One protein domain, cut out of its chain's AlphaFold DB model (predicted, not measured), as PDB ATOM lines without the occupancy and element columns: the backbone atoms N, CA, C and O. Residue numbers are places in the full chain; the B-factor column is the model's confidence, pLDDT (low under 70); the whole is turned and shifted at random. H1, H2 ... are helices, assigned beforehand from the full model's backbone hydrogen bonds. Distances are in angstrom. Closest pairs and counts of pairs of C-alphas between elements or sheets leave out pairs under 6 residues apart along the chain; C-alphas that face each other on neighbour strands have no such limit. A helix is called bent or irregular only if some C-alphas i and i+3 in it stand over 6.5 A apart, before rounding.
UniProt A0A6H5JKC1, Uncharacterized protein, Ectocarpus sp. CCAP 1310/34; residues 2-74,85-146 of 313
ATOM      1  N   GLY A   2     123.244 133.822 147.281       46.28
ATOM      2  CA  GLY A   2     122.404 132.851 148.015       46.28
ATOM      3  C   GLY A   2     120.895 132.914 147.719       46.28
ATOM      4  O   GLY A   2     120.285 131.880 147.463       46.28
ATOM      5  N   ASP A   3     120.307 134.112 147.612       61.84
ATOM      6  CA  ASP A   3     118.846 134.269 147.452       61.84
ATOM      7  C   ASP A   3     118.259 133.675 146.169       61.84
ATOM      8  O   ASP A   3     117.132 133.185 146.155       61.84
ATOM      9  N   LYS A   4     119.001 133.703 145.055       67.62
ATOM     10  CA  LYS A   4     118.479 133.188 143.777       67.62
ATOM     11  C   LYS A   4     118.317 131.664 143.800       67.62
ATOM     12  O   LYS A   4     117.438 131.160 143.106       67.62
ATOM     13  N   LYS A   5     119.148 130.945 144.566       76.62
ATOM     14  CA  LYS A   5     119.081 129.481 144.685       76.62
ATOM     15  C   LYS A   5     117.912 129.069 145.580       76.62
ATOM     16  O   LYS A   5     117.043 128.339 145.114       76.62
ATOM     17  N   VAL A   6     117.829 129.646 146.780       79.81
ATOM     18  CA  VAL A   6     116.742 129.387 147.742       79.81
ATOM     19  C   VAL A   6     115.374 129.678 147.123       79.81
ATOM     20  O   VAL A   6     114.445 128.890 147.260       79.81
ATOM     21  N   VAL A   7     115.242 130.763 146.357       77.31
ATOM     22  CA  VAL A   7     113.955 131.092 145.727       77.31
ATOM     23  C   VAL A   7     113.570 130.105 144.632       77.31
ATOM     24  O   VAL A   7     112.403 129.739 144.532       77.31
ATOM     25  N   LYS A   8     114.530 129.639 143.826       83.19
ATOM     26  CA  LYS A   8     114.253 128.590 142.837       83.19
ATOM     27  C   LYS A   8     113.812 127.293 143.512       83.19
ATOM     28  O   LYS A   8     112.921 126.627 142.997       83.19
ATOM     29  N   GLU A   9     114.410 126.949 144.648       86.75
ATOM     30  CA  GLU A   9     114.052 125.760 145.428       86.75
ATOM     31  C   GLU A   9     112.655 125.885 146.051       86.75
ATOM     32  O   GLU A   9     111.850 124.965 145.913       86.75
ATOM     33  N   LEU A  10     112.323 127.040 146.638       86.75
ATOM     34  CA  LEU A  10     110.982 127.324 147.159       86.75
ATOM     35  C   LEU A  10     109.922 127.287 146.055       86.75
ATOM     36  O   LEU A  10     108.875 126.664 146.220       86.75
ATOM     37  N   GLU A  11     110.197 127.905 144.905       88.44
ATOM     38  CA  GLU A  11     109.290 127.873 143.758       88.44
ATOM     39  C   GLU A  11     109.135 126.439 143.229       88.44
ATOM     40  O   GLU A  11     108.023 126.006 142.937       88.44
ATOM     41  N   ALA A  12     110.210 125.649 143.174       89.12
ATOM     42  CA  ALA A  12     110.133 124.242 142.795       89.12
ATOM     43  C   ALA A  12     109.299 123.413 143.786       89.12
ATOM     44  O   ALA A  12     108.484 122.592 143.354       89.12
ATOM     45  N   ALA A  13     109.456 123.638 145.093       91.00
ATOM     46  CA  ALA A  13     108.683 122.969 146.136       91.00
ATOM     47  C   ALA A  13     107.192 123.339 146.067       91.00
ATOM     48  O   ALA A  13     106.345 122.443 146.048       91.00
ATOM     49  N   GLN A  14     106.873 124.630 145.925       92.00
ATOM     50  CA  GLN A  14     105.503 125.117 145.748       92.00
ATOM     51  C   GLN A  14     104.854 124.492 144.510       92.00
ATOM     52  O   GLN A  14     103.749 123.962 144.588       92.00
ATOM     53  N   MET A  15     105.554 124.489 143.371       93.31
ATOM     54  CA  MET A  15     105.019 123.903 142.142       93.31
ATOM     55  C   MET A  15     104.869 122.381 142.239       93.31
ATOM     56  O   MET A  15     103.952 121.822 141.642       93.31
ATOM     57  N   LYS A  16     105.738 121.694 142.990       92.94
ATOM     58  CA  LYS A  16     105.608 120.256 143.262       92.94
ATOM     59  C   LYS A  16     104.368 119.962 144.107       92.94
ATOM     60  O   LYS A  16     103.623 119.055 143.756       92.94
ATOM     61  N   ALA A  17     104.128 120.733 145.168       92.75
ATOM     62  CA  ALA A  17     102.926 120.605 145.991       92.75
ATOM     63  C   ALA A  17     101.655 120.899 145.179       92.75
ATOM     64  O   ALA A  17     100.724 120.101 145.180       92.75
ATOM     65  N   ALA A  18     101.658 121.981 144.396       92.75
ATOM     66  CA  ALA A  18     100.548 122.358 143.526       92.75
ATOM     67  C   ALA A  18     100.195 121.264 142.500       92.75
ATOM     68  O   ALA A  18      99.024 120.963 142.293       92.75
ATOM     69  N   LYS A  19     101.200 120.610 141.901       93.19
ATOM     70  CA  LYS A  19     100.981 119.462 141.004       93.19
ATOM     71  C   LYS A  19     100.321 118.286 141.717       93.19
ATOM     72  O   LYS A  19      99.404 117.700 141.160       93.19
ATOM     73  N   ILE A  20     100.756 117.973 142.939       90.44
ATOM     74  CA  ILE A  20     100.167 116.893 143.746       90.44
ATOM     75  C   ILE A  20      98.695 117.190 144.046       90.44
ATOM     76  O   ILE A  20      97.862 116.305 143.869       90.44
ATOM     77  N   ILE A  21      98.375 118.427 144.441       88.38
ATOM     78  CA  ILE A  21      96.995 118.868 144.706       88.38
ATOM     79  C   ILE A  21      96.120 118.674 143.463       88.38
ATOM     80  O   ILE A  21      95.027 118.121 143.553       88.38
ATOM     81  N   LEU A  22      96.632 119.063 142.295       89.56
ATOM     82  CA  LEU A  22      95.936 118.918 141.017       89.56
ATOM     83  C   LEU A  22      95.899 117.478 140.473       89.56
ATOM     84  O   LEU A  22      95.290 117.247 139.434       89.56
ATOM     85  N   GLY A  23      96.564 116.511 141.117       86.62
ATOM     86  CA  GLY A  23      96.714 115.148 140.587       86.62
ATOM     87  C   GLY A  23      97.647 115.043 139.373       86.62
ATOM     88  O   GLY A  23      97.747 113.992 138.757       86.62
ATOM     89  N   CYS A  24      98.369 116.114 139.051       87.94
ATOM     90  CA  CYS A  24      99.271 116.189 137.916       87.94
ATOM     91  C   CYS A  24     100.614 115.491 138.181       87.94
ATOM     92  O   CYS A  24     101.205 115.547 139.263       87.94
ATOM     93  N   SER A  25     101.191 114.941 137.124       84.75
ATOM     94  CA  SER A  25     102.548 114.444 137.056       84.75
ATOM     95  C   SER A  25     103.579 115.531 137.361       84.75
ATOM     96  O   SER A  25     103.418 116.732 137.126       84.75
ATOM     97  N   LYS A  26     104.755 115.080 137.804       84.81
ATOM     98  CA  LYS A  26     105.911 115.958 138.036       84.81
ATOM     99  C   LYS A  26     106.337 116.713 136.768       84.81
ATOM    100  O   LYS A  26     106.908 117.800 136.882       84.81
ATOM    101  N   ARG A  27     106.048 116.162 135.581       82.12
ATOM    102  CA  ARG A  27     106.453 116.697 134.270       82.12
ATOM    103  C   ARG A  27     105.493 117.756 133.723       82.12
ATOM    104  O   ARG A  27     105.846 118.439 132.763       82.12
ATOM    105  N   THR A  28     104.326 117.942 134.340       86.19
ATOM    106  CA  THR A  28     103.374 118.996 133.967       86.19
ATOM    107  C   THR A  28     104.046 120.362 134.002       86.19
ATOM    108  O   THR A  28     104.854 120.660 134.889       86.19
ATOM    109  N   ARG A  29     103.757 121.217 133.018       87.38
ATOM    110  CA  ARG A  29     104.399 122.534 132.953       87.38
ATOM    111  C   ARG A  29     103.873 123.437 134.060       87.38
ATOM    112  O   ARG A  29     102.672 123.521 134.289       87.38
ATOM    113  N   ASN A  30     104.780 124.172 134.702       90.44
ATOM    114  CA  ASN A  30     104.410 125.077 135.790       90.44
ATOM    115  C   ASN A  30     103.450 126.185 135.329       90.44
ATOM    116  O   ASN A  30     102.640 126.629 136.127       90.44
ATOM    117  N   ALA A  31     103.512 126.606 134.060       89.69
ATOM    118  CA  ALA A  31     102.588 127.593 133.497       89.69
ATOM    119  C   ALA A  31     101.123 127.126 133.540       89.69
ATOM    120  O   ALA A  31     100.275 127.894 133.971       89.69
ATOM    121  N   ALA A  32     100.849 125.862 133.192       90.56
ATOM    122  CA  ALA A  32      99.510 125.275 133.288       90.56
ATOM    123  C   ALA A  32      99.016 125.275 134.741       90.56
ATOM    124  O   ALA A  32      97.972 125.826 135.051       90.56
ATOM    125  N   VAL A  33      99.835 124.770 135.667       92.56
ATOM    126  CA  VAL A  33      99.489 124.718 137.100       92.56
ATOM    127  C   VAL A  33      99.234 126.113 137.688       92.56
ATOM    128  O   VAL A  33      98.338 126.282 138.509       92.56
ATOM    129  N   ARG A  34     100.000 127.127 137.264       91.62
ATOM    130  CA  ARG A  34      99.755 128.523 137.658       91.62
ATOM    131  C   ARG A  34      98.450 129.050 137.092       91.62
ATOM    132  O   ARG A  34      97.711 129.681 137.835       91.62
ATOM    133  N   ALA A  35      98.184 128.778 135.816       91.75
ATOM    134  CA  ALA A  35      96.951 129.188 135.166       91.75
ATOM    135  C   ALA A  35      95.723 128.604 135.875       91.75
ATOM    136  O   ALA A  35      94.759 129.330 136.059       91.75
ATOM    137  N   GLU A  36      95.790 127.344 136.321       92.81
ATOM    138  CA  GLU A  36      94.700 126.644 137.017       92.81
ATOM    139  C   GLU A  36      94.457 127.119 138.457       92.81
ATOM    140  O   GLU A  36      93.314 127.225 138.893       92.81
ATOM    141  N   LEU A  37      95.523 127.385 139.217       91.75
ATOM    142  CA  LEU A  37      95.422 127.718 140.646       91.75
ATOM    143  C   LEU A  37      95.511 129.218 140.944       91.75
ATOM    144  O   LEU A  37      95.446 129.614 142.104       91.75
ATOM    145  N   GLY A  38      95.743 130.057 139.934       89.38
ATOM    146  CA  GLY A  38      95.983 131.487 140.138       89.38
ATOM    147  C   GLY A  38      97.301 131.803 140.854       89.38
ATOM    148  O   GLY A  38      97.456 132.873 141.437       89.38
ATOM    149  N   ILE A  39      98.265 130.876 140.853       88.38
ATOM    150  CA  ILE A  39      99.527 131.061 141.579       88.38
ATOM    151  C   ILE A  39     100.416 132.043 140.816       88.38
ATOM    152  O   ILE A  39     100.968 131.723 139.759       88.38
ATOM    153  N   GLN A  40     100.630 133.220 141.399       81.81
ATOM    154  CA  GLN A  40     101.636 134.157 140.912       81.81
ATOM    155  C   GLN A  40     103.059 133.641 141.155       81.81
ATOM    156  O   GLN A  40     103.332 132.820 142.034       81.81
ATOM    157  N   SER A  41     104.008 134.135 140.359       81.69
ATOM    158  CA  SER A  41     105.411 133.775 140.549       81.69
ATOM    159  C   SER A  41     105.975 134.388 141.839       81.69
ATOM    160  O   SER A  41     105.671 135.527 142.192       81.69
ATOM    161  N   GLN A  42     106.889 133.674 142.505       83.25
ATOM    162  CA  GLN A  42     107.629 134.201 143.665       83.25
ATOM    163  C   GLN A  42     108.477 135.438 143.315       83.25
ATOM    164  O   GLN A  42     108.902 136.198 144.189       83.25
ATOM    165  N   ARG A  43     108.766 135.642 142.024       82.62
ATOM    166  CA  ARG A  43     109.374 136.873 141.517       82.62
ATOM    167  C   ARG A  43     108.395 138.043 141.624       82.62
ATOM    168  O   ARG A  43     108.733 139.002 142.308       82.62
ATOM    169  N   SER A  44     107.186 137.905 141.083       81.81
ATOM    170  CA  SER A  44     106.130 138.929 141.130       81.81
ATOM    171  C   SER A  44     105.860 139.409 142.562       81.81
ATOM    172  O   SER A  44     105.906 140.601 142.835       81.81
ATOM    173  N   GLY A  45     105.713 138.489 143.524       82.94
ATOM    174  CA  GLY A  45     105.479 138.864 144.927       82.94
ATOM    175  C   GLY A  45     106.673 139.536 145.626       82.94
ATOM    176  O   GLY A  45     106.511 140.229 146.630       82.94
ATOM    177  N   ARG A  46     107.907 139.339 145.151       84.25
ATOM    178  CA  ARG A  46     109.071 140.102 145.642       84.25
ATOM    179  C   ARG A  46     109.135 141.473 145.001       84.25
ATOM    180  O   ARG A  46     109.405 142.435 145.706       84.25
ATOM    181  N   ASP A  47     108.873 141.543 143.708       86.75
ATOM    182  CA  ASP A  47     108.865 142.790 142.959       86.75
ATOM    183  C   ASP A  47     107.793 143.736 143.532       86.75
ATOM    184  O   ASP A  47     108.135 144.842 143.941       86.75
ATOM    185  N   ALA A  48     106.583 143.241 143.813       87.12
ATOM    186  CA  ALA A  48     105.550 143.998 144.526       87.12
ATOM    187  C   ALA A  48     105.995 144.510 145.912       87.12
ATOM    188  O   ALA A  48     105.681 145.637 146.296       87.12
ATOM    189  N   ARG A  49     106.761 143.714 146.675       87.75
ATOM    190  CA  ARG A  49     107.300 144.134 147.982       87.75
ATOM    191  C   ARG A  49     108.358 145.226 147.862       87.75
ATOM    192  O   ARG A  49     108.385 146.107 148.714       87.75
ATOM    193  N   LYS A  50     109.206 145.184 146.831       88.75
ATOM    194  CA  LYS A  50     110.193 146.244 146.572       88.75
ATOM    195  C   LYS A  50     109.500 147.564 146.250       88.75
ATOM    196  O   LYS A  50     109.863 148.578 146.833       88.75
ATOM    197  N   LEU A  51     108.474 147.521 145.399       89.38
ATOM    198  CA  LEU A  51     107.678 148.701 145.049       89.38
ATOM    199  C   LEU A  51     106.906 149.242 146.255       89.38
ATOM    200  O   LEU A  51     106.913 150.437 146.516       89.38
ATOM    201  N   THR A  52     106.321 148.354 147.063       89.88
ATOM    202  CA  THR A  52     105.663 148.742 148.325       89.88
ATOM    203  C   THR A  52     106.641 149.435 149.268       89.88
ATOM    204  O   THR A  52     106.287 150.414 149.917       89.88
ATOM    205  N   TRP A  53     107.873 148.928 149.365       88.25
ATOM    206  CA  TRP A  53     108.901 149.559 150.180       88.25
ATOM    207  C   TRP A  53     109.263 150.946 149.642       88.25
ATOM    208  O   TRP A  53     109.294 151.876 150.436       88.25
ATOM    209  N   GLN A  54     109.459 151.109 148.327       87.50
ATOM    210  CA  GLN A  54     109.717 152.423 147.716       87.50
ATOM    211  C   GLN A  54     108.596 153.412 148.051       87.50
ATOM    212  O   GLN A  54     108.884 154.477 148.583       87.50
ATOM    213  N   TYR A  55     107.336 153.027 147.839       88.56
ATOM    214  CA  TYR A  55     106.176 153.862 148.164       88.56
ATOM    215  C   TYR A  55     106.184 154.321 149.632       88.56
ATOM    216  O   TYR A  55     106.017 155.504 149.925       88.56
ATOM    217  N   CYS A  56     106.454 153.405 150.570       88.19
ATOM    218  CA  CYS A  56     106.556 153.753 151.988       88.19
ATOM    219  C   CYS A  56     107.701 154.727 152.289       88.19
ATOM    220  O   CYS A  56     107.586 155.498 153.235       88.19
ATOM    221  N   MET A  57     108.806 154.667 151.544       86.00
ATOM    222  CA  MET A  57     109.950 155.557 151.743       86.00
ATOM    223  C   MET A  57     109.689 156.946 151.159       86.00
ATOM    224  O   MET A  57     110.026 157.926 151.814       86.00
ATOM    225  N   CYS A  58     109.026 157.040 150.000       83.62
ATOM    226  CA  CYS A  58     108.602 158.316 149.414       83.62
ATOM    227  C   CYS A  58     107.620 159.069 150.328       83.62
ATOM    228  O   CYS A  58     107.745 160.274 150.505       83.62
ATOM    229  N   GLY A  59     106.669 158.356 150.943       83.62
ATOM    230  CA  GLY A  59     105.682 158.944 151.857       83.62
ATOM    231  C   GLY A  59     106.164 159.146 153.303       83.62
ATOM    232  O   GLY A  59     105.379 159.562 154.152       83.62
ATOM    233  N   MET A  60     107.413 158.801 153.625       88.19
ATOM    234  CA  MET A  60     107.981 158.952 154.971       88.19
ATOM    235  C   MET A  60     108.517 160.376 155.168       88.19
ATOM    236  O   MET A  60     109.047 160.933 154.223       88.19
ATOM    237  N   GLY A  61     108.448 160.961 156.369       87.12
ATOM    238  CA  GLY A  61     109.066 162.272 156.644       87.12
ATOM    239  C   GLY A  61     110.579 162.294 156.374       87.12
ATOM    240  O   GLY A  61     111.265 161.292 156.604       87.12
ATOM    241  N   GLU A  62     111.097 163.413 155.864       86.06
ATOM    242  CA  GLU A  62     112.515 163.607 155.499       86.06
ATOM    243  C   GLU A  62     113.464 163.434 156.689       86.06
ATOM    244  O   GLU A  62     114.593 162.977 156.540       86.06
ATOM    245  N   GLU A  63     112.984 163.712 157.898       87.44
ATOM    246  CA  GLU A  63     113.725 163.581 159.149       87.44
ATOM    247  C   GLU A  63     113.947 162.124 159.583       87.44
ATOM    248  O   GLU A  63     114.728 161.830 160.494       87.44
ATOM    249  N   ARG A  64     113.239 161.174 158.967       86.12
ATOM    250  CA  ARG A  64     113.268 159.774 159.385       86.12
ATOM    251  C   ARG A  64     114.544 159.114 158.880       86.12
ATOM    252  O   ARG A  64     114.761 158.977 157.680       86.12
ATOM    253  N   MET A  65     115.327 158.572 159.812       82.69
ATOM    254  CA  MET A  65     116.585 157.865 159.524       82.69
ATOM    255  C   MET A  65     116.524 156.878 158.341       82.69
ATOM    256  O   MET A  65     117.448 156.900 157.531       82.69
ATOM    257  N   PRO A  66     115.479 156.038 158.163       82.94
ATOM    258  CA  PRO A  66     115.385 155.184 156.979       82.94
ATOM    259  C   PRO A  66     115.380 155.968 155.658       82.94
ATOM    260  O   PRO A  66     116.103 155.582 154.739       82.94
ATOM    261  N   ARG A  67     114.615 157.067 155.569       81.94
ATOM    262  CA  ARG A  67     114.535 157.931 154.381       81.94
ATOM    263  C   ARG A  67     115.869 158.619 154.110       81.94
ATOM    264  O   ARG A  67     116.393 158.473 153.010       81.94
ATOM    265  N   ILE A  68     116.487 159.197 155.142       80.88
ATOM    266  CA  ILE A  68     117.822 159.814 155.053       80.88
ATOM    267  C   ILE A  68     118.843 158.820 154.488       80.88
ATOM    268  O   ILE A  68     119.570 159.142 153.551       80.88
ATOM    269  N   VAL A  69     118.888 157.592 155.022       77.00
ATOM    270  CA  VAL A  69     119.829 156.536 154.596       77.00
ATOM    271  C   VAL A  69     119.590 156.089 153.149       77.00
ATOM    272  O   VAL A  69     120.531 155.708 152.449       77.00
ATOM    273  N   TRP A  70     118.338 156.106 152.693       76.19
ATOM    274  CA  TRP A  70     117.984 155.777 151.316       76.19
ATOM    275  C   TRP A  70     118.379 156.892 150.338       76.19
ATOM    276  O   TRP A  70     119.009 156.603 149.317       76.19
ATOM    277  N   GLU A  71     118.088 158.150 150.677       75.44
ATOM    278  CA  GLU A  71     118.388 159.335 149.861       75.44
ATOM    279  C   GLU A  71     119.888 159.648 149.784       75.44
ATOM    280  O   GLU A  71     120.383 160.018 148.721       75.44
ATOM    281  N   THR A  72     120.653 159.399 150.856       71.50
ATOM    282  CA  THR A  72     122.124 159.562 150.854       71.50
ATOM    283  C   THR A  72     122.858 158.572 149.940       71.50
ATOM    284  O   THR A  72     124.089 158.609 149.875       71.50
ATOM    285  N   LYS A  73     122.125 157.697 149.221       61.66
ATOM    286  CA  LYS A  73     122.600 156.820 148.136       61.66
ATOM    287  C   LYS A  73     124.029 156.315 148.362       61.66
ATOM    288  O   LYS A  73     124.871 156.572 147.523       61.66
ATOM    289  N   TRP A  74     124.321 155.641 149.485       55.69
ATOM    290  CA  TRP A  74     125.619 155.000 149.812       55.69
ATOM    291  C   TRP A  74     126.811 155.469 148.942       55.69
ATOM    292  O   TRP A  74     127.398 154.678 148.200       55.69
ATOM    293  N   GLU A  85     122.774 148.997 143.250       70.12
ATOM    294  CA  GLU A  85     122.064 150.131 143.839       70.12
ATOM    295  C   GLU A  85     120.573 149.817 143.881       70.12
ATOM    296  O   GLU A  85     119.999 149.364 142.889       70.12
ATOM    297  N   TRP A  86     119.944 150.041 145.035       74.00
ATOM    298  CA  TRP A  86     118.530 149.726 145.222       74.00
ATOM    299  C   TRP A  86     117.635 150.447 144.206       74.00
ATOM    300  O   TRP A  86     116.692 149.851 143.701       74.00
ATOM    301  N   VAL A  87     118.000 151.680 143.841       74.94
ATOM    302  CA  VAL A  87     117.329 152.471 142.800       74.94
ATOM    303  C   VAL A  87     117.282 151.708 141.474       74.94
ATOM    304  O   VAL A  87     116.202 151.493 140.946       74.94
ATOM    305  N   LYS A  88     118.411 151.153 141.010       77.19
ATOM    306  CA  LYS A  88     118.453 150.338 139.782       77.19
ATOM    307  C   LYS A  88     117.596 149.076 139.885       77.19
ATOM    308  O   LYS A  88     116.954 148.681 138.923       77.19
ATOM    309  N   VAL A  89     117.568 148.440 141.060       80.75
ATOM    310  CA  VAL A  89     116.724 147.255 141.294       80.75
ATOM    311  C   VAL A  89     115.237 147.594 141.175       80.75
ATOM    312  O   VAL A  89     114.469 146.739 140.745       80.75
ATOM    313  N   VAL A  90     114.838 148.791 141.596       82.12
ATOM    314  CA  VAL A  90     113.457 149.279 141.548       82.12
ATOM    315  C   VAL A  90     113.093 149.767 140.143       82.12
ATOM    316  O   VAL A  90     112.072 149.332 139.625       82.12
ATOM    317  N   GLU A  91     113.962 150.533 139.479       83.12
ATOM    318  CA  GLU A  91     113.804 150.927 138.068       83.12
ATOM    319  C   GLU A  91     113.628 149.707 137.150       83.12
ATOM    320  O   GLU A  91     112.764 149.693 136.281       83.12
ATOM    321  N   ASP A  92     114.417 148.646 137.354       83.81
ATOM    322  CA  ASP A  92     114.284 147.395 136.596       83.81
ATOM    323  C   ASP A  92     112.937 146.696 136.840       83.81
ATOM    324  O   ASP A  92     112.453 145.957 135.979       83.81
ATOM    325  N   VAL A  93     112.349 146.874 138.028       84.88
ATOM    326  CA  VAL A  93     111.020 146.343 138.344       84.88
ATOM    327  C   VAL A  93     109.943 147.180 137.662       84.88
ATOM    328  O   VAL A  93     109.076 146.582 137.031       84.88
ATOM    329  N   TRP A  94     110.030 148.512 137.722       86.38
ATOM    330  CA  TRP A  94     109.109 149.415 137.024       86.38
ATOM    331  C   TRP A  94     109.124 149.200 135.517       86.38
ATOM    332  O   TRP A  94     108.074 148.952 134.948       86.38
ATOM    333  N   LYS A  95     110.303 149.117 134.885       85.69
ATOM    334  CA  LYS A  95     110.440 148.773 133.450       85.69
ATOM    335  C   LYS A  95     109.831 147.420 133.079       85.69
ATOM    336  O   LYS A  95     109.573 147.150 131.909       85.69
ATOM    337  N   GLY A  96     109.707 146.520 134.052       80.69
ATOM    338  CA  GLY A  96     109.097 145.206 133.874       80.69
ATOM    339  C   GLY A  96     107.576 145.203 134.013       80.69
ATOM    340  O   GLY A  96     106.964 144.173 133.722       80.69
ATOM    341  N   LEU A  97     106.984 146.305 134.475       81.12
ATOM    342  CA  LEU A  97     105.549 146.520 134.566       81.12
ATOM    343  C   LEU A  97     105.124 147.514 133.480       81.12
ATOM    344  O   LEU A  97     105.850 148.437 133.142       81.12
ATOM    345  N   ASP A  98     103.941 147.300 132.922       80.06
ATOM    346  CA  ASP A  98     103.369 148.152 131.876       80.06
ATOM    347  C   ASP A  98     102.427 149.183 132.522       80.06
ATOM    348  O   ASP A  98     101.225 149.179 132.274       80.06
ATOM    349  N   ILE A  99     102.956 149.964 133.472       82.56
ATOM    350  CA  ILE A  99     102.211 150.971 134.246       82.56
ATOM    351  C   ILE A  99     103.046 152.235 134.438       82.56
ATOM    352  O   ILE A  99     104.275 152.167 134.488       82.56
ATOM    353  N   ASP A 100     102.366 153.370 134.586       83.50
ATOM    354  CA  ASP A 100     103.000 154.657 134.850       83.50
ATOM    355  C   ASP A 100     103.496 154.738 136.305       83.50
ATOM    356  O   ASP A 100     102.734 154.495 137.248       83.50
ATOM    357  N   GLU A 101     104.791 155.009 136.490       84.19
ATOM    358  CA  GLU A 101     105.420 155.062 137.817       84.19
ATOM    359  C   GLU A 101     104.872 156.234 138.641       84.19
ATOM    360  O   GLU A 101     104.478 156.027 139.794       84.19
ATOM    361  N   ASP A 102     104.791 157.422 138.044       81.56
ATOM    362  CA  ASP A 102     104.424 158.660 138.732       81.56
ATOM    363  C   ASP A 102     102.954 158.610 139.184       81.56
ATOM    364  O   ASP A 102     102.663 158.735 140.376       81.56
ATOM    365  N   GLU A 103     102.031 158.255 138.285       83.88
ATOM    366  CA  GLU A 103     100.601 158.089 138.590       83.88
ATOM    367  C   GLU A 103     100.347 156.983 139.634       83.88
ATOM    368  O   GLU A 103      99.388 157.006 140.421       83.88
ATOM    369  N   THR A 104     101.196 155.953 139.653       82.69
ATOM    370  CA  THR A 104     101.073 154.877 140.638       82.69
ATOM    371  C   THR A 104     101.570 155.331 142.008       82.69
ATOM    372  O   THR A 104     100.911 155.038 143.009       82.69
ATOM    373  N   LEU A 105     102.687 156.057 142.079       82.25
ATOM    374  CA  LEU A 105     103.239 156.589 143.328       82.25
ATOM    375  C   LEU A 105     102.358 157.678 143.956       82.25
ATOM    376  O   LEU A 105     102.310 157.763 145.181       82.25
ATOM    377  N   GLU A 106     101.608 158.433 143.152       83.81
ATOM    378  CA  GLU A 106     100.636 159.436 143.617       83.81
ATOM    379  C   GLU A 106      99.346 158.835 144.200       83.81
ATOM    380  O   GLU A 106      98.502 159.549 144.741       83.81
ATOM    381  N   THR A 107      99.167 157.512 144.123       84.50
ATOM    382  CA  THR A 107      97.947 156.866 144.619       84.50
ATOM    383  C   THR A 107      97.785 157.078 146.119       84.50
ATOM    384  O   THR A 107      98.611 156.624 146.910       84.50
ATOM    385  N   GLU A 108      96.666 157.681 146.525       81.00
ATOM    386  CA  GLU A 108      96.389 157.922 147.936       81.00
ATOM    387  C   GLU A 108      96.268 156.614 148.731       81.00
ATOM    388  O   GLU A 108      95.356 155.795 148.573       81.00
ATOM    389  N   GLY A 109      97.206 156.445 149.658       86.44
ATOM    390  CA  GLY A 109      97.174 155.394 150.656       86.44
ATOM    391  C   GLY A 109      97.757 154.058 150.190       86.44
ATOM    392  O   GLY A 109      97.536 153.546 149.091       86.44
ATOM    393  N   LEU A 110      98.437 153.399 151.131       88.19
ATOM    394  CA  LEU A 110      99.137 152.131 150.912       88.19
ATOM    395  C   LEU A 110      98.233 151.016 150.359       88.19
ATOM    396  O   LEU A 110      98.699 150.120 149.654       88.19
ATOM    397  N   LYS A 111      96.944 151.034 150.713       89.19
ATOM    398  CA  LYS A 111      95.972 150.040 150.246       89.19
ATOM    399  C   LYS A 111      95.691 150.196 148.749       89.19
ATOM    400  O   LYS A 111      95.697 149.186 148.049       89.19
ATOM    401  N   GLY A 112      95.490 151.429 148.276       87.69
ATOM    402  CA  GLY A 112      95.283 151.733 146.859       87.69
ATOM    403  C   GLY A 112      96.516 151.372 146.034       87.69
ATOM    404  O   GLY A 112      96.412 150.625 145.062       87.69
ATOM    405  N   PHE A 113      97.699 151.771 146.510       90.81
ATOM    406  CA  PHE A 113      98.972 151.430 145.874       90.81
ATOM    407  C   PHE A 113      99.171 149.913 145.722       90.81
ATOM    408  O   PHE A 113      99.437 149.405 144.632       90.81
ATOM    409  N   LYS A 114      98.991 149.146 146.810       89.88
ATOM    410  CA  LYS A 114      99.122 147.679 146.773       89.88
ATOM    411  C   LYS A 114      98.146 147.033 145.791       89.88
ATOM    412  O   LYS A 114      98.508 146.037 145.165       89.88
ATOM    413  N   ALA A 115      96.936 147.578 145.661       89.19
ATOM    414  CA  ALA A 115      95.959 147.098 144.694       89.19
ATOM    415  C   ALA A 115      96.433 147.343 143.251       89.19
ATOM    416  O   ALA A 115      96.489 146.377 142.490       89.19
ATOM    417  N   LYS A 116      96.870 148.569 142.905       88.81
ATOM    418  CA  LYS A 116      97.421 148.889 141.570       88.81
ATOM    419  C   LYS A 116      98.596 147.967 141.206       88.81
ATOM    420  O   LYS A 116      98.569 147.308 140.169       88.81
ATOM    421  N   ILE A 117      99.575 147.813 142.103       89.75
ATOM    422  CA  ILE A 117     100.737 146.934 141.873       89.75
ATOM    423  C   ILE A 117     100.339 145.461 141.724       89.75
ATOM    424  O   ILE A 117     100.910 144.741 140.901       89.75
ATOM    425  N   SER A 118      99.369 144.990 142.510       86.88
ATOM    426  CA  SER A 118      98.874 143.616 142.399       86.88
ATOM    427  C   SER A 118      98.223 143.354 141.039       86.88
ATOM    428  O   SER A 118      98.446 142.282 140.470       86.88
ATOM    429  N   VAL A 119      97.446 144.312 140.522       88.25
ATOM    430  CA  VAL A 119      96.825 144.240 139.188       88.25
ATOM    431  C   VAL A 119      97.903 144.204 138.107       88.25
ATOM    432  O   VAL A 119      97.946 143.245 137.341       88.25
ATOM    433  N   ALA A 120      98.855 145.136 138.130       87.94
ATOM    434  CA  ALA A 120      99.951 145.180 137.159       87.94
ATOM    435  C   ALA A 120     100.793 143.891 137.148       87.94
ATOM    436  O   ALA A 120     101.156 143.353 136.100       87.94
ATOM    437  N   CYS A 121     101.076 143.332 138.329       86.19
ATOM    438  CA  CYS A 121     101.779 142.055 138.442       86.19
ATOM    439  C   CYS A 121     100.959 140.881 137.883       86.19
ATOM    440  O   CYS A 121     101.542 139.942 137.325       86.19
ATOM    441  N   ALA A 122      99.631 140.904 138.048       86.12
ATOM    442  CA  ALA A 122      98.739 139.905 137.472       86.12
ATOM    443  C   ALA A 122      98.721 140.014 135.941       86.12
ATOM    444  O   ALA A 122      98.938 139.009 135.266       86.12
ATOM    445  N   GLU A 123      98.585 141.224 135.397       87.81
ATOM    446  CA  GLU A 123      98.604 141.499 133.956       87.81
ATOM    447  C   GLU A 123      99.926 141.093 133.299       87.81
ATOM    448  O   GLU A 123      99.930 140.407 132.275       87.81
ATOM    449  N   GLY A 124     101.066 141.401 133.922       85.19
ATOM    450  CA  GLY A 124     102.366 140.910 133.455       85.19
ATOM    451  C   GLY A 124     102.444 139.374 133.448       85.19
ATOM    452  O   GLY A 124     103.028 138.763 132.544       85.19
ATOM    453  N   GLY A 125     101.809 138.719 134.426       85.94
ATOM    454  CA  GLY A 125     101.638 137.267 134.462       85.94
ATOM    455  C   GLY A 125     100.803 136.736 133.292       85.94
ATOM    456  O   GLY A 125     101.217 135.778 132.632       85.94
ATOM    457  N   GLU A 126      99.675 137.381 133.002       87.81
ATOM    458  CA  GLU A 126      98.790 137.064 131.876       87.81
ATOM    459  C   GLU A 126      99.500 137.198 130.535       87.81
ATOM    460  O   GLU A 126      99.467 136.288 129.704       87.81
ATOM    461  N   GLN A 127     100.201 138.314 130.320       87.50
ATOM    462  CA  GLN A 127     100.974 138.538 129.104       87.50
ATOM    463  C   GLN A 127     102.030 137.448 128.915       87.50
ATOM    464  O   GLN A 127     102.209 136.931 127.808       87.50
ATOM    465  N   LYS A 128     102.708 137.045 129.997       87.88
ATOM    466  CA  LYS A 128     103.673 135.946 129.954       87.88
ATOM    467  C   LYS A 128     103.007 134.613 129.617       87.88
ATOM    468  O   LYS A 128     103.548 133.880 128.793       87.88
ATOM    469  N   LEU A 129     101.853 134.302 130.207       87.38
ATOM    470  CA  LEU A 129     101.094 133.099 129.861       87.38
ATOM    471  C   LEU A 129     100.695 133.115 128.380       87.38
ATOM    472  O   LEU A 129     100.918 132.123 127.699       87.38
ATOM    473  N   ARG A 130     100.199 134.244 127.862       87.44
ATOM    474  CA  ARG A 130      99.832 134.416 126.444       87.44
ATOM    475  C   ARG A 130     101.014 134.245 125.488       87.44
ATOM    476  O   ARG A 130     100.837 133.714 124.397       87.44
ATOM    477  N   LYS A 131     102.211 134.700 125.867       88.25
ATOM    478  CA  LYS A 131     103.441 134.436 125.097       88.25
ATOM    479  C   LYS A 131     103.774 132.944 125.136       88.25
ATOM    480  O   LYS A 131     103.920 132.309 124.100       88.25
ATOM    481  N   GLU A 132     103.765 132.349 126.329       87.69
ATOM    482  CA  GLU A 132     104.039 130.923 126.497       87.69
ATOM    483  C   GLU A 132     103.037 130.017 125.763       87.69
ATOM    484  O   GLU A 132     103.451 128.971 125.276       87.69
ATOM    485  N   THR A 133     101.755 130.374 125.659       87.31
ATOM    486  CA  THR A 133     100.757 129.578 124.922       87.31
ATOM    487  C   THR A 133     100.958 129.616 123.411       87.31
ATOM    488  O   THR A 133     100.657 128.622 122.756       87.31
ATOM    489  N   LYS A 134     101.497 130.714 122.865       84.94
ATOM    490  CA  LYS A 134     101.876 130.819 121.447       84.94
ATOM    491  C   LYS A 134     103.126 129.999 121.139       84.94
ATOM    492  O   LYS A 134     103.144 129.254 120.166       84.94
ATOM    493  N   ASP A 135     104.134 130.087 122.002       84.00
ATOM    494  CA  ASP A 135     105.438 129.458 121.761       84.00
ATOM    495  C   ASP A 135     105.437 127.950 122.052       84.00
ATOM    496  O   ASP A 135     106.333 127.213 121.637       84.00
ATOM    497  N   LYS A 136     104.478 127.473 122.856       82.12
ATOM    498  CA  LYS A 136     104.491 126.116 123.407       82.12
ATOM    499  C   LYS A 136     103.206 125.377 123.073       82.12
ATOM    500  O   LYS A 136     102.226 125.469 123.807       82.12
ATOM    501  N   GLU A 137     103.289 124.491 122.085       75.75
ATOM    502  CA  GLU A 137     102.205 123.594 121.648       75.75
ATOM    503  C   GLU A 137     101.474 122.899 122.817       75.75
ATOM    504  O   GLU A 137     100.251 122.808 122.851       75.75
ATOM    505  N   CYS A 138     102.193 122.470 123.864       75.19
ATOM    506  CA  CYS A 138     101.553 121.800 124.998       75.19
ATOM    507  C   CYS A 138     100.579 122.659 125.813       75.19
ATOM    508  O   CYS A 138      99.776 122.105 126.558       75.19
ATOM    509  N   LEU A 139     100.686 123.982 125.711       83.25
ATOM    510  CA  LEU A 139      99.773 124.937 126.325       83.25
ATOM    511  C   LEU A 139      98.696 125.405 125.331       83.25
ATOM    512  O   LEU A 139      97.921 126.295 125.666       83.25
ATOM    513  N   GLY A 140      98.609 124.795 124.142       83.81
ATOM    514  CA  GLY A 140      97.667 125.174 123.088       83.81
ATOM    515  C   GLY A 140      96.216 125.222 123.568       83.81
ATOM    516  O   GLY A 140      95.514 126.178 123.258       83.81
ATOM    517  N   VAL A 141      95.795 124.279 124.421       86.38
ATOM    518  CA  VAL A 141      94.449 124.285 125.029       86.38
ATOM    519  C   VAL A 141      94.189 125.566 125.824       86.38
ATOM    520  O   VAL A 141      93.122 126.145 125.681       86.38
ATOM    521  N   TYR A 142      95.159 126.090 126.577       87.19
ATOM    522  CA  TYR A 142      94.997 127.380 127.267       87.19
ATOM    523  C   TYR A 142      94.881 128.550 126.283       87.19
ATOM    524  O   TYR A 142      94.122 129.486 126.526       87.19
ATOM    525  N   GLY A 143      95.580 128.478 125.144       86.12
ATOM    526  CA  GLY A 143      95.401 129.420 124.038       86.12
ATOM    527  C   GLY A 143      93.987 129.387 123.443       86.12
ATOM    528  O   GLY A 143      93.444 130.440 123.122       86.12
ATOM    529  N   MET A 144      93.372 128.202 123.349       88.62
ATOM    530  CA  MET A 144      91.998 128.021 122.853       88.62
ATOM    531  C   MET A 144      90.941 128.446 123.882       88.62
ATOM    532  O   MET A 144      89.985 129.135 123.536       88.62
ATOM    533  N   LEU A 145      91.136 128.073 125.152       87.56
ATOM    534  CA  LEU A 145      90.270 128.440 126.274       87.56
ATOM    535  C   LEU A 145      90.229 129.961 126.474       87.56
ATOM    536  O   LEU A 145      89.195 130.507 126.863       87.56
ATOM    537  N   LYS A 146      91.353 130.648 126.202       85.06
ATOM    538  CA  LYS A 146      91.533 132.093 126.409       85.06
ATOM    539  C   LYS A 146      91.130 132.528 127.826       85.06
ATOM    540  O   LYS A 146      90.581 133.611 128.019       85.06
TER     541      LYS A 146
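This is residues 2 to 74 and 85 to 146 of the 313 residues of an uncharacterized protein of Ectocarpus sp. CCAP 1310/34 (UniProt A0A6H5JKC1). Picture a loose, elongated group of helices built along one long helix, H7, with H3 running back beside its first part. At the other end of H7 sit the short helices H2 and H8, and H1 packs on H2 with residues 15 to 19, away from H7; H5 packs on H3, H6 sits by H7 near its beginning, and H4 lies at a corner past the end of H3. The printed part has 135 residues with eight named helices, H1 to H8 in order, and no named strand: the class is all helix. The whole is loose, with a radius of gyration of the C-alphas of 18.0 A and spans of 55 by 32 by 24 A.

Find C-alpha 110 at (99.137, 152.131, 150.912); from there H7, residues 110 to 135, runs 37.5 A to C-alpha 135 at (105.438, 129.458, 121.761). H3, residues 42 to 58, is 24.8 A long. Go to C-alpha 2 at (122.404, 132.851, 148.015) for H1, residues 2 to 21, which is 29.2 A long. The shorter helices are H2, residues 30 to 37, H4, residues 65 to 71, H5, residues 86 to 94, H6, residues 101 to 105, and H8, residues 137 to 145. H8 is irregular: C-alphas 138 and 141 are 7.5 A apart.

Start at H7, the hub, which touches four helices. With residues 110 to 121 alone it touches H3, opposite ways at a shallow tilt of 31 degrees; the closest C-alphas, of Ser 44 and Cys 121, are 6.0 A apart. H6 and H7 only just touch, with 3 pairs of C-alphas within 8 A, the closest Thr 104 and Phe 113 at 6.6 A. Look next at residues 130 to 134, which alone touch H8 at a steep tilt of 57 degrees, with C-alphas 133 and 139 closest at 4.9 A. H2 and H7 only just touch, with 3 pairs within 8 A, the closest Ala 31 and Leu 129 at 6.8 A. H1 touches H2 at a steep tilt of 56 degrees, the closest C-alphas being Met 15 and Asn 30 at 6.5 A; H1 and H7 are apart. H5 touches H3 at 62 degrees, a steep tilt, with C-alphas 47 and 93 closest at 6.2 A. H3 and H4 only just touch, with 3 pairs, and only at the corner, C-alphas 57 and 67 being closest at 5.8 A. In H1 to H7 every O i to N i+4 pair is within hydrogen-bond range; in H8, 3 of 5 are.

Measure the length from Glu 63 to Glu 137, the C-alphas farthest apart, at 56.0 A. Residues 75 to 84 are not printed, and C-alphas 74 and 85 stand 8.5 A apart across this cut, in the link from H4 to H5. Of the links printed whole, none is long. The mean pLDDT of the printed part is 84.5; residues 2 to 4 and 73 to 74 are under 70.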